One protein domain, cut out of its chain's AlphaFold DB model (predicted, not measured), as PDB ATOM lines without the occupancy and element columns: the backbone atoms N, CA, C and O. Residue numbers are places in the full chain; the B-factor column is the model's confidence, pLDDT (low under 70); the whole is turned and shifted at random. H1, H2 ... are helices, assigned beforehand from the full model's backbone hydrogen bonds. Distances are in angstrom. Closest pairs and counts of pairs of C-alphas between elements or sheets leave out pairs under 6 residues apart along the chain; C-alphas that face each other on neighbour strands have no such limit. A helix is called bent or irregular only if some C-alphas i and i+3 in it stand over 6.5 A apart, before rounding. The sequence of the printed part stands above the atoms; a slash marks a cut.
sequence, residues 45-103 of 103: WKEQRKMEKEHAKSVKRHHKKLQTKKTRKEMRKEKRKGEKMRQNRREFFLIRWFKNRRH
ATOM      1  N   TRP A  45       5.523  51.986 -49.925       90.81
ATOM      2  CA  TRP A  45       5.551  51.173 -48.707       90.81
ATOM      3  C   TRP A  45       4.239  50.411 -48.479       90.81
ATOM      4  O   TRP A  45       4.253  49.238 -48.118       90.81
ATOM      5  N   LYS A  46       3.085  51.050 -48.712       94.44
ATOM      6  CA  LYS A  46       1.780  50.377 -48.616       94.44
ATOM      7  C   LYS A  46       1.628  49.269 -49.658       94.44
ATOM      8  O   LYS A  46       1.104  48.211 -49.317       94.44
ATOM      9  N   GLU A  47       2.064  49.509 -50.892       94.19
ATOM     10  CA  GLU A  47       2.027  48.529 -51.985       94.19
ATOM     11  C   GLU A  47       2.938  47.336 -51.687       94.19
ATOM     12  O   GLU A  47       2.466  46.201 -51.706       94.19
ATOM     13  N   GLN A  48       4.189  47.582 -51.284       93.81
ATOM     14  CA  GLN A  48       5.122  46.543 -50.836       93.81
ATOM     15  C   GLN A  48       4.529  45.720 -49.696       93.81
ATOM     16  O   GLN A  48       4.428  44.500 -49.793       93.81
ATOM     17  N   ARG A  49       3.993  46.384 -48.668       94.81
ATOM     18  CA  ARG A  49       3.361  45.702 -47.537       94.81
ATOM     19  C   ARG A  49       2.126  44.893 -47.945       94.81
ATOM     20  O   ARG A  49       1.795  43.911 -47.280       94.81
ATOM     21  N   LYS A  50       1.399  45.300 -48.990       95.19
ATOM     22  CA  LYS A  50       0.265  44.533 -49.529       95.19
ATOM     23  C   LYS A  50       0.766  43.278 -50.246       95.19
ATOM     24  O   LYS A  50       0.293  42.194 -49.910       95.19
ATOM     25  N   MET A  51       1.762  43.417 -51.120       94.50
ATOM     26  CA  MET A  51       2.389  42.296 -51.829       94.50
ATOM     27  C   MET A  51       3.012  41.286 -50.858       94.50
ATOM     28  O   MET A  51       2.732  40.096 -50.946       94.50
ATOM     29  N   GLU A  52       3.761  41.752 -49.857       94.12
ATOM     30  CA  GLU A  52       4.341  40.903 -48.808       94.12
ATOM     31  C   GLU A  52       3.266  40.135 -48.033       94.12
ATOM     32  O   GLU A  52       3.409  38.941 -47.770       94.12
ATOM     33  N   LYS A  53       2.156  40.796 -47.677       95.25
ATOM     34  CA  LYS A  53       1.030  40.140 -46.996       95.25
ATOM     35  C   LYS A  53       0.364  39.091 -47.877       95.25
ATOM     36  O   LYS A  53      -0.051  38.053 -47.363       95.25
ATOM     37  N   GLU A  54       0.192  39.369 -49.162       94.88
ATOM     38  CA  GLU A  54      -0.406  38.435 -50.118       94.88
ATOM     39  C   GLU A  54       0.503  37.228 -50.351       94.88
ATOM     40  O   GLU A  54       0.030  36.095 -50.244       94.88
ATOM     41  N   HIS A  55       1.807  37.453 -50.509       94.25
ATOM     42  CA  HIS A  55       2.816  36.403 -50.588       94.25
ATOM     43  C   HIS A  55       2.865  35.555 -49.306       94.25
ATOM     44  O   HIS A  55       2.762  34.331 -49.343       94.25
ATOM     45  N   ALA A  56       2.899  36.179 -48.127       94.44
ATOM     46  CA  ALA A  56       2.861  35.446 -46.860       94.44
ATOM     47  C   ALA A  56       1.579  34.603 -46.716       94.44
ATOM     48  O   ALA A  56       1.602  33.493 -46.173       94.44
ATOM     49  N   LYS A  57       0.439  35.102 -47.216       95.38
ATOM     50  CA  LYS A  57      -0.820  34.344 -47.248       95.38
ATOM     51  C   LYS A  57      -0.756  33.175 -48.230       95.38
ATOM     52  O   LYS A  57      -1.250  32.105 -47.870       95.38
ATOM     53  N   SER A  58      -0.196  33.350 -49.429       93.62
ATOM     54  CA  SER A  58      -0.087  32.277 -50.427       93.62
ATOM     55  C   SER A  58       0.829  31.157 -49.928       93.62
ATOM     56  O   SER A  58       0.397  30.005 -49.887       93.62
ATOM     57  N   VAL A  59       2.001  31.505 -49.396       94.00
ATOM     58  CA  VAL A  59       2.944  30.573 -48.756       94.00
ATOM     59  C   VAL A  59       2.261  29.806 -47.620       94.00
ATOM     60  O   VAL A  59       2.281  28.574 -47.575       94.00
ATOM     61  N   LYS A  60       1.544  30.507 -46.734       92.25
ATOM     62  CA  LYS A  60       0.802  29.865 -45.638       92.25
ATOM     63  C   LYS A  60      -0.289  28.911 -46.138       92.25
ATOM     64  O   LYS A  60      -0.500  27.859 -45.530       92.25
ATOM     65  N   ARG A  61      -1.009  29.268 -47.206       92.94
ATOM     66  CA  ARG A  61      -2.028  28.397 -47.821       92.94
ATOM     67  C   ARG A  61      -1.383  27.150 -48.422       92.94
ATOM     68  O   ARG A  61      -1.883  26.057 -48.168       92.94
ATOM     69  N   HIS A  62      -0.270  27.315 -49.131       92.75
ATOM     70  CA  HIS A  62       0.495  26.223 -49.722       92.75
ATOM     71  C   HIS A  62       0.967  25.224 -48.654       92.75
ATOM     72  O   HIS A  62       0.607  24.049 -48.706       92.75
ATOM     73  N   HIS A  63       1.632  25.697 -47.593       91.06
ATOM     74  CA  HIS A  63       2.041  24.829 -46.481       91.06
ATOM     75  C   HIS A  63       0.857  24.143 -45.794       91.06
ATOM     76  O   HIS A  63       0.933  22.966 -45.449       91.06
ATOM     77  N   LYS A  64      -0.272  24.843 -45.622       90.06
ATOM     78  CA  LYS A  64      -1.478  24.251 -45.024       90.06
ATOM     79  C   LYS A  64      -2.071  23.129 -45.886       90.06
ATOM     80  O   LYS A  64      -2.711  22.247 -45.312       90.06
ATOM     81  N   LYS A  65      -1.908  23.189 -47.214       90.31
ATOM     82  CA  LYS A  65      -2.355  22.148 -48.153       90.31
ATOM     83  C   LYS A  65      -1.478  20.898 -48.046       90.31
ATOM     84  O   LYS A  65      -2.019  19.802 -48.025       90.31
ATOM     85  N   LEU A  66      -0.162  21.076 -47.914       91.19
ATOM     86  CA  LEU A  66       0.802  19.977 -47.785       91.19
ATOM     87  C   LEU A  66       0.752  19.281 -46.414       91.19
ATOM     88  O   LEU A  66       0.981  18.081 -46.308       91.19
ATOM     89  N   GLN A  67       0.455  20.019 -45.343       92.38
ATOM     90  CA  GLN A  67       0.469  19.466 -43.989       92.38
ATOM     91  C   GLN A  67      -0.727  18.552 -43.690       92.38
ATOM     92  O   GLN A  67      -1.894  18.937 -43.820       92.38
ATOM     93  N   THR A  68      -0.438  17.383 -43.112       94.38
ATOM     94  CA  THR A  68      -1.472  16.472 -42.604       94.38
ATOM     95  C   THR A  68      -2.284  17.093 -41.456       94.38
ATOM     96  O   THR A  68      -1.867  18.025 -40.755       94.38
ATOM     97  N   LYS A  69      -3.490  16.560 -41.206       92.38
ATOM     98  CA  LYS A  69      -4.337  16.977 -40.069       92.38
ATOM     99  C   LYS A  69      -3.634  16.770 -38.719       92.38
ATOM    100  O   LYS A  69      -3.810  17.613 -37.841       92.38
ATOM    101  N   LYS A  70      -2.842  15.699 -38.566       94.06
ATOM    102  CA  LYS A  70      -2.078  15.397 -37.343       94.06
ATOM    103  C   LYS A  70      -1.040  16.487 -37.072       94.06
ATOM    104  O   LYS A  70      -1.105  17.120 -36.021       94.06
ATOM    105  N   THR A  71      -0.205  16.811 -38.060       94.25
ATOM    106  CA  THR A  71       0.798  17.885 -37.960       94.25
ATOM    107  C   THR A  71       0.155  19.223 -37.586       94.25
ATOM    108  O   THR A  71       0.588  19.888 -36.649       94.25
ATOM    109  N   ARG A  72      -0.963  19.591 -38.233       92.50
ATOM    110  CA  ARG A  72      -1.679  20.844 -37.920       92.50
ATOM    111  C   ARG A  72      -2.228  20.894 -36.491       92.50
ATOM    112  O   ARG A  72      -2.328  21.983 -35.922       92.50
ATOM    113  N   LYS A  73      -2.633  19.757 -35.919       95.44
ATOM    114  CA  LYS A  73      -3.104  19.685 -34.526       95.44
ATOM    115  C   LYS A  73      -1.951  19.905 -33.547       95.44
ATOM    116  O   LYS A  73      -2.116  20.710 -32.633       95.44
ATOM    117  N   GLU A  74      -0.806  19.263 -33.765       95.31
ATOM    118  CA  GLU A  74       0.373  19.427 -32.903       95.31
ATOM    119  C   GLU A  74       0.915  20.861 -32.949       95.31
ATOM    120  O   GLU A  74       1.014  21.504 -31.906       95.31
ATOM    121  N   MET A  75       1.054  21.453 -34.141       93.12
ATOM    122  CA  MET A  75       1.440  22.868 -34.275       93.12
ATOM    123  C   MET A  75       0.503  23.818 -33.508       93.12
ATOM    124  O   MET A  75       0.935  24.808 -32.916       93.12
ATOM    125  N   ARG A  76      -0.811  23.543 -33.496       94.69
ATOM    126  CA  ARG A  76      -1.778  24.341 -32.718       94.69
ATOM    127  C   ARG A  76      -1.582  24.173 -31.213       94.69
ATOM    128  O   ARG A  76      -1.736  25.157 -30.489       94.69
ATOM    129  N   LYS A  77      -1.283  22.960 -30.735       96.19
ATOM    130  CA  LYS A  77      -1.001  22.704 -29.314       96.19
ATOM    131  C   LYS A  77       0.265  23.435 -28.872       96.19
ATOM    132  O   LYS A  77       0.227  24.139 -27.864       96.19
ATOM    133  N   GLU A  78       1.339  23.341 -29.649       94.94
ATOM    134  CA  GLU A  78       2.605  24.030 -29.371       94.94
ATOM    135  C   GLU A  78       2.438  25.546 -29.359       94.94
ATOM    136  O   GLU A  78       2.855  26.203 -28.405       94.94
ATOM    137  N   LYS A  79       1.728  26.107 -30.349       94.81
ATOM    138  CA  LYS A  79       1.417  27.543 -30.381       94.81
ATOM    139  C   LYS A  79       0.686  27.991 -29.115       94.81
ATOM    140  O   LYS A  79       1.081  28.977 -28.500       94.81
ATOM    141  N   ARG A  80      -0.342  27.247 -28.691       93.44
ATOM    142  CA  ARG A  80      -1.082  27.529 -27.447       93.44
ATOM    143  C   ARG A  80      -0.181  27.432 -26.214       93.44
ATOM    144  O   ARG A  80      -0.318  28.242 -25.301       93.44
ATOM    145  N   LYS A  81       0.743  26.465 -26.171       91.50
ATOM    146  CA  LYS A  81       1.733  26.331 -25.089       91.50
ATOM    147  C   LYS A  81       2.657  27.554 -25.036       91.50
ATOM    148  O   LYS A  81       2.842  28.114 -23.958       91.50
ATOM    149  N   GLY A  82       3.163  28.002 -26.187       91.06
ATOM    150  CA  GLY A  82       3.960  29.227 -26.325       91.06
ATOM    151  C   GLY A  82       3.209  30.486 -25.888       91.06
ATOM    152  O   GLY A  82       3.739  31.283 -25.120       91.06
ATOM    153  N   GLU A  83       1.950  30.636 -26.303       92.81
ATOM    154  CA  GLU A  83       1.103  31.771 -25.913       92.81
ATOM    155  C   GLU A  83       0.861  31.819 -24.399       92.81
ATOM    156  O   GLU A  83       1.001  32.884 -23.800       92.81
ATOM    157  N   LYS A  84       0.586  30.674 -23.758       88.19
ATOM    158  CA  LYS A  84       0.446  30.597 -22.292       88.19
ATOM    159  C   LYS A  84       1.724  31.011 -21.561       88.19
ATOM    160  O   LYS A  84       1.628  31.689 -20.543       88.19
ATOM    161  N   MET A  85       2.897  30.624 -22.071       85.31
ATOM    162  CA  MET A  85       4.186  31.048 -21.507       85.31
ATOM    163  C   MET A  85       4.399  32.554 -21.669       85.31
ATOM    164  O   MET A  85       4.686  33.232 -20.691       85.31
ATOM    165  N   ARG A  86       4.194  33.090 -22.879       82.75
ATOM    166  CA  ARG A  86       4.386  34.519 -23.169       82.75
ATOM    167  C   ARG A  86       3.437  35.421 -22.378       82.75
ATOM    168  O   ARG A  86       3.827  36.508 -21.982       82.75
ATOM    169  N   GLN A  87       2.194  34.991 -22.169       89.56
ATOM    170  CA  GLN A  87       1.196  35.753 -21.409       89.56
ATOM    171  C   GLN A  87       1.350  35.593 -19.888       89.56
ATOM    172  O   GLN A  87       0.489  36.065 -19.153       89.56
ATOM    173  N   ASN A  88       2.378  34.875 -19.420       80.56
ATOM    174  CA  ASN A  88       2.545  34.472 -18.023       80.56
ATOM    175  C   ASN A  88       1.288  33.802 -17.417       80.56
ATOM    176  O   ASN A  88       1.078  33.795 -16.213       80.56
ATOM    177  N   ARG A  89       0.438  33.204 -18.267       78.75
ATOM    178  CA  ARG A  89      -0.779  32.461 -17.883       78.75
ATOM    179  C   ARG A  89      -0.485  30.990 -17.607       78.75
ATOM    180  O   ARG A  89      -1.378  30.141 -17.636       78.75
ATOM    181  N   ARG A  90       0.790  30.645 -17.461       78.12
ATOM    182  CA  ARG A  90       1.205  29.302 -17.082       78.12
ATOM    183  C   ARG A  90       1.122  29.219 -15.562       78.12
ATOM    184  O   ARG A  90       1.515  30.158 -14.887       78.12
ATOM    185  N   GLU A  91       0.605  28.104 -15.048       81.00
ATOM    186  CA  GLU A  91       0.564  27.848 -13.603       81.00
ATOM    187  C   GLU A  91       1.949  28.105 -12.985       81.00
ATOM    188  O   GLU A  91       2.974  27.719 -13.569       81.00
ATOM    189  N   PHE A  92       1.964  28.757 -11.818       83.44
ATOM    190  CA  PHE A  92       3.179  29.023 -11.056       83.44
ATOM    191  C   PHE A  92       3.943  27.720 -10.797       83.44
ATOM    192  O   PHE A  92       3.347  26.657 -10.604       83.44
ATOM    193  N   PHE A  93       5.275  27.782 -10.828       80.62
ATOM    194  CA  PHE A  93       6.105  26.577 -10.856       80.62
ATOM    195  C   PHE A  93       5.905  25.685  -9.622       80.62
ATOM    196  O   PHE A  93       5.897  24.469  -9.791       80.62
ATOM    197  N   LEU A  94       5.660  26.261  -8.435       82.44
ATOM    198  CA  LEU A  94       5.379  25.484  -7.221       82.44
ATOM    199  C   LEU A  94       4.105  24.649  -7.370       82.44
ATOM    200  O   LEU A  94       4.141  23.439  -7.175       82.44
ATOM    201  N   ILE A  95       3.003  25.258  -7.820       82.81
ATOM    202  CA  ILE A  95       1.730  24.552  -8.045       82.81
ATOM    203  C   ILE A  95       1.951  23.383  -9.012       82.81
ATOM    204  O   ILE A  95       1.511  22.266  -8.755       82.81
ATOM    205  N   ARG A  96       2.709  23.608 -10.090       83.06
ATOM    206  CA  ARG A  96       3.028  22.571 -11.077       83.06
ATOM    207  C   ARG A  96       3.874  21.430 -10.504       83.06
ATOM    208  O   ARG A  96       3.640  20.280 -10.865       83.06
ATOM    209  N   TRP A  97       4.856  21.732  -9.657       81.38
ATOM    210  CA  TRP A  97       5.769  20.729  -9.103       81.38
ATOM    211  C   TRP A  97       5.061  19.779  -8.131       81.38
ATOM    212  O   TRP A  97       5.360  18.587  -8.108       81.38
ATOM    213  N   PHE A  98       4.084  20.292  -7.382       85.38
ATOM    214  CA  PHE A  98       3.308  19.507  -6.419       85.38
ATOM    215  C   PHE A  98       2.026  18.889  -7.003       85.38
ATOM    216  O   PHE A  98       1.472  17.969  -6.405       85.38
ATOM    217  N   LYS A  99       1.574  19.314  -8.194       78.62
ATOM    218  CA  LYS A  99       0.421  18.719  -8.901       78.62
ATOM    219  C   LYS A  99       0.643  17.251  -9.283       78.62
ATOM    220  O   LYS A  99      -0.311  16.489  -9.329       78.62
ATOM    221  N   ASN A 100       1.896  16.862  -9.524       65.62
ATOM    222  CA  ASN A 100       2.271  15.527 -10.000       65.62
ATOM    223  C   ASN A 100       2.666  14.542  -8.884       65.62
ATOM    224  O   ASN A 100       3.091  13.437  -9.193       65.62
ATOM    225  N   ARG A 101       2.565  14.933  -7.603       64.56
ATOM    226  CA  ARG A 101       2.875  14.055  -6.456       64.56
ATOM    227  C   ARG A 101       1.653  13.329  -5.871       64.56
ATOM    228  O   ARG A 101       1.784  12.673  -4.849       64.56
ATOM    229  N   ARG A 102       0.466  13.502  -6.460       61.31
ATOM    230  CA  ARG A 102      -0.812  12.966  -5.950       61.31
ATOM    231  C   ARG A 102      -1.420  11.863  -6.828       61.31
ATOM    232  O   ARG A 102      -2.629  11.670  -6.792       61.31
ATOM    233  N   HIS A 103      -0.597  11.177  -7.615       49.94
ATOM    234  CA  HIS A 103      -1.008  10.024  -8.412       49.94
ATOM    235  C   HIS A 103      -0.217   8.791  -8.013       49.94
ATOM    236  O   HIS A 103       0.997   8.963  -7.754       49.94
TER     237      HIS A 103
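Overview. This is residues 45 to 103 of the 103 residues of an uncharacterized protein of Bacteroidetes bacterium (UniProt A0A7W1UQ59). The printed part is an open, flat zigzag of three helices with no packed core: two long helices, H1 and H2, form a wide V with its corner at residues 67 and 68, and the short helix H3 lies past the far end of H2, beyond a bare link. The printed part has 59 residues, with three named helices in the order H1, H2, H3 and no named strand; the class is all helix. It is extended, with a radius of gyration of the C-alphas of 18.7 A, and its C-alphas span 56 by 31 by 8 A along their three main axes.

Along the chain. H1 runs from Trp 45, whose C-alpha is at (5.551, 51.173, -48.707), to Leu 66, with 31.6 A from first to last C-alpha; at 22 residues it is the longest helix. After Gln 67 and Thr 68 comes H2, residues 69 to 86, which begins with C-alpha 69 at (-4.337, 16.977, -40.069) and is 25.9 A long from first to last C-alpha. Six residues, 87 to 92, lie between H2 and H3. H3 takes residues 93 to 99, and its last C-alpha, that of Lys 99, is at (0.421, 18.719, -8.901).

Arrangement. H1 and H2 are joined by a tight link of 2 residues. They are close but not clearly touching, with 1 pair of C-alphas within 8 A: the closest C-alphas, those of Lys 64 and Arg 72, are 7.9 A apart. Their lines stand at a steep tilt of 51 degrees, and they run opposite ways, with their centres 21.5 A apart. H2 and H3 are joined by a short link of 6 residues, and they are apart. H1 and H3 are apart as well. In H1, H2 and H3 every O i to N i+4 pair is within hydrogen-bond range, and no helix is bent.

Size, cuts and confidence. The two C-alphas farthest apart, those of Glu 47 and Arg 102, are 58.2 A apart, and the first and last printed C-alphas, those of Trp 45 and His 103, are 58.0 A apart. Residues 45 to 63 of H1 stand free, and so do residues 91 to 103, of which 93 to 99 belong to H3. The printed part has no cut and no long link, and it ends at His 103, the chain's last residue. The mean pLDDT of the printed part is 88.3; residues 100 to 103 are under 70, where the model's confidence is low.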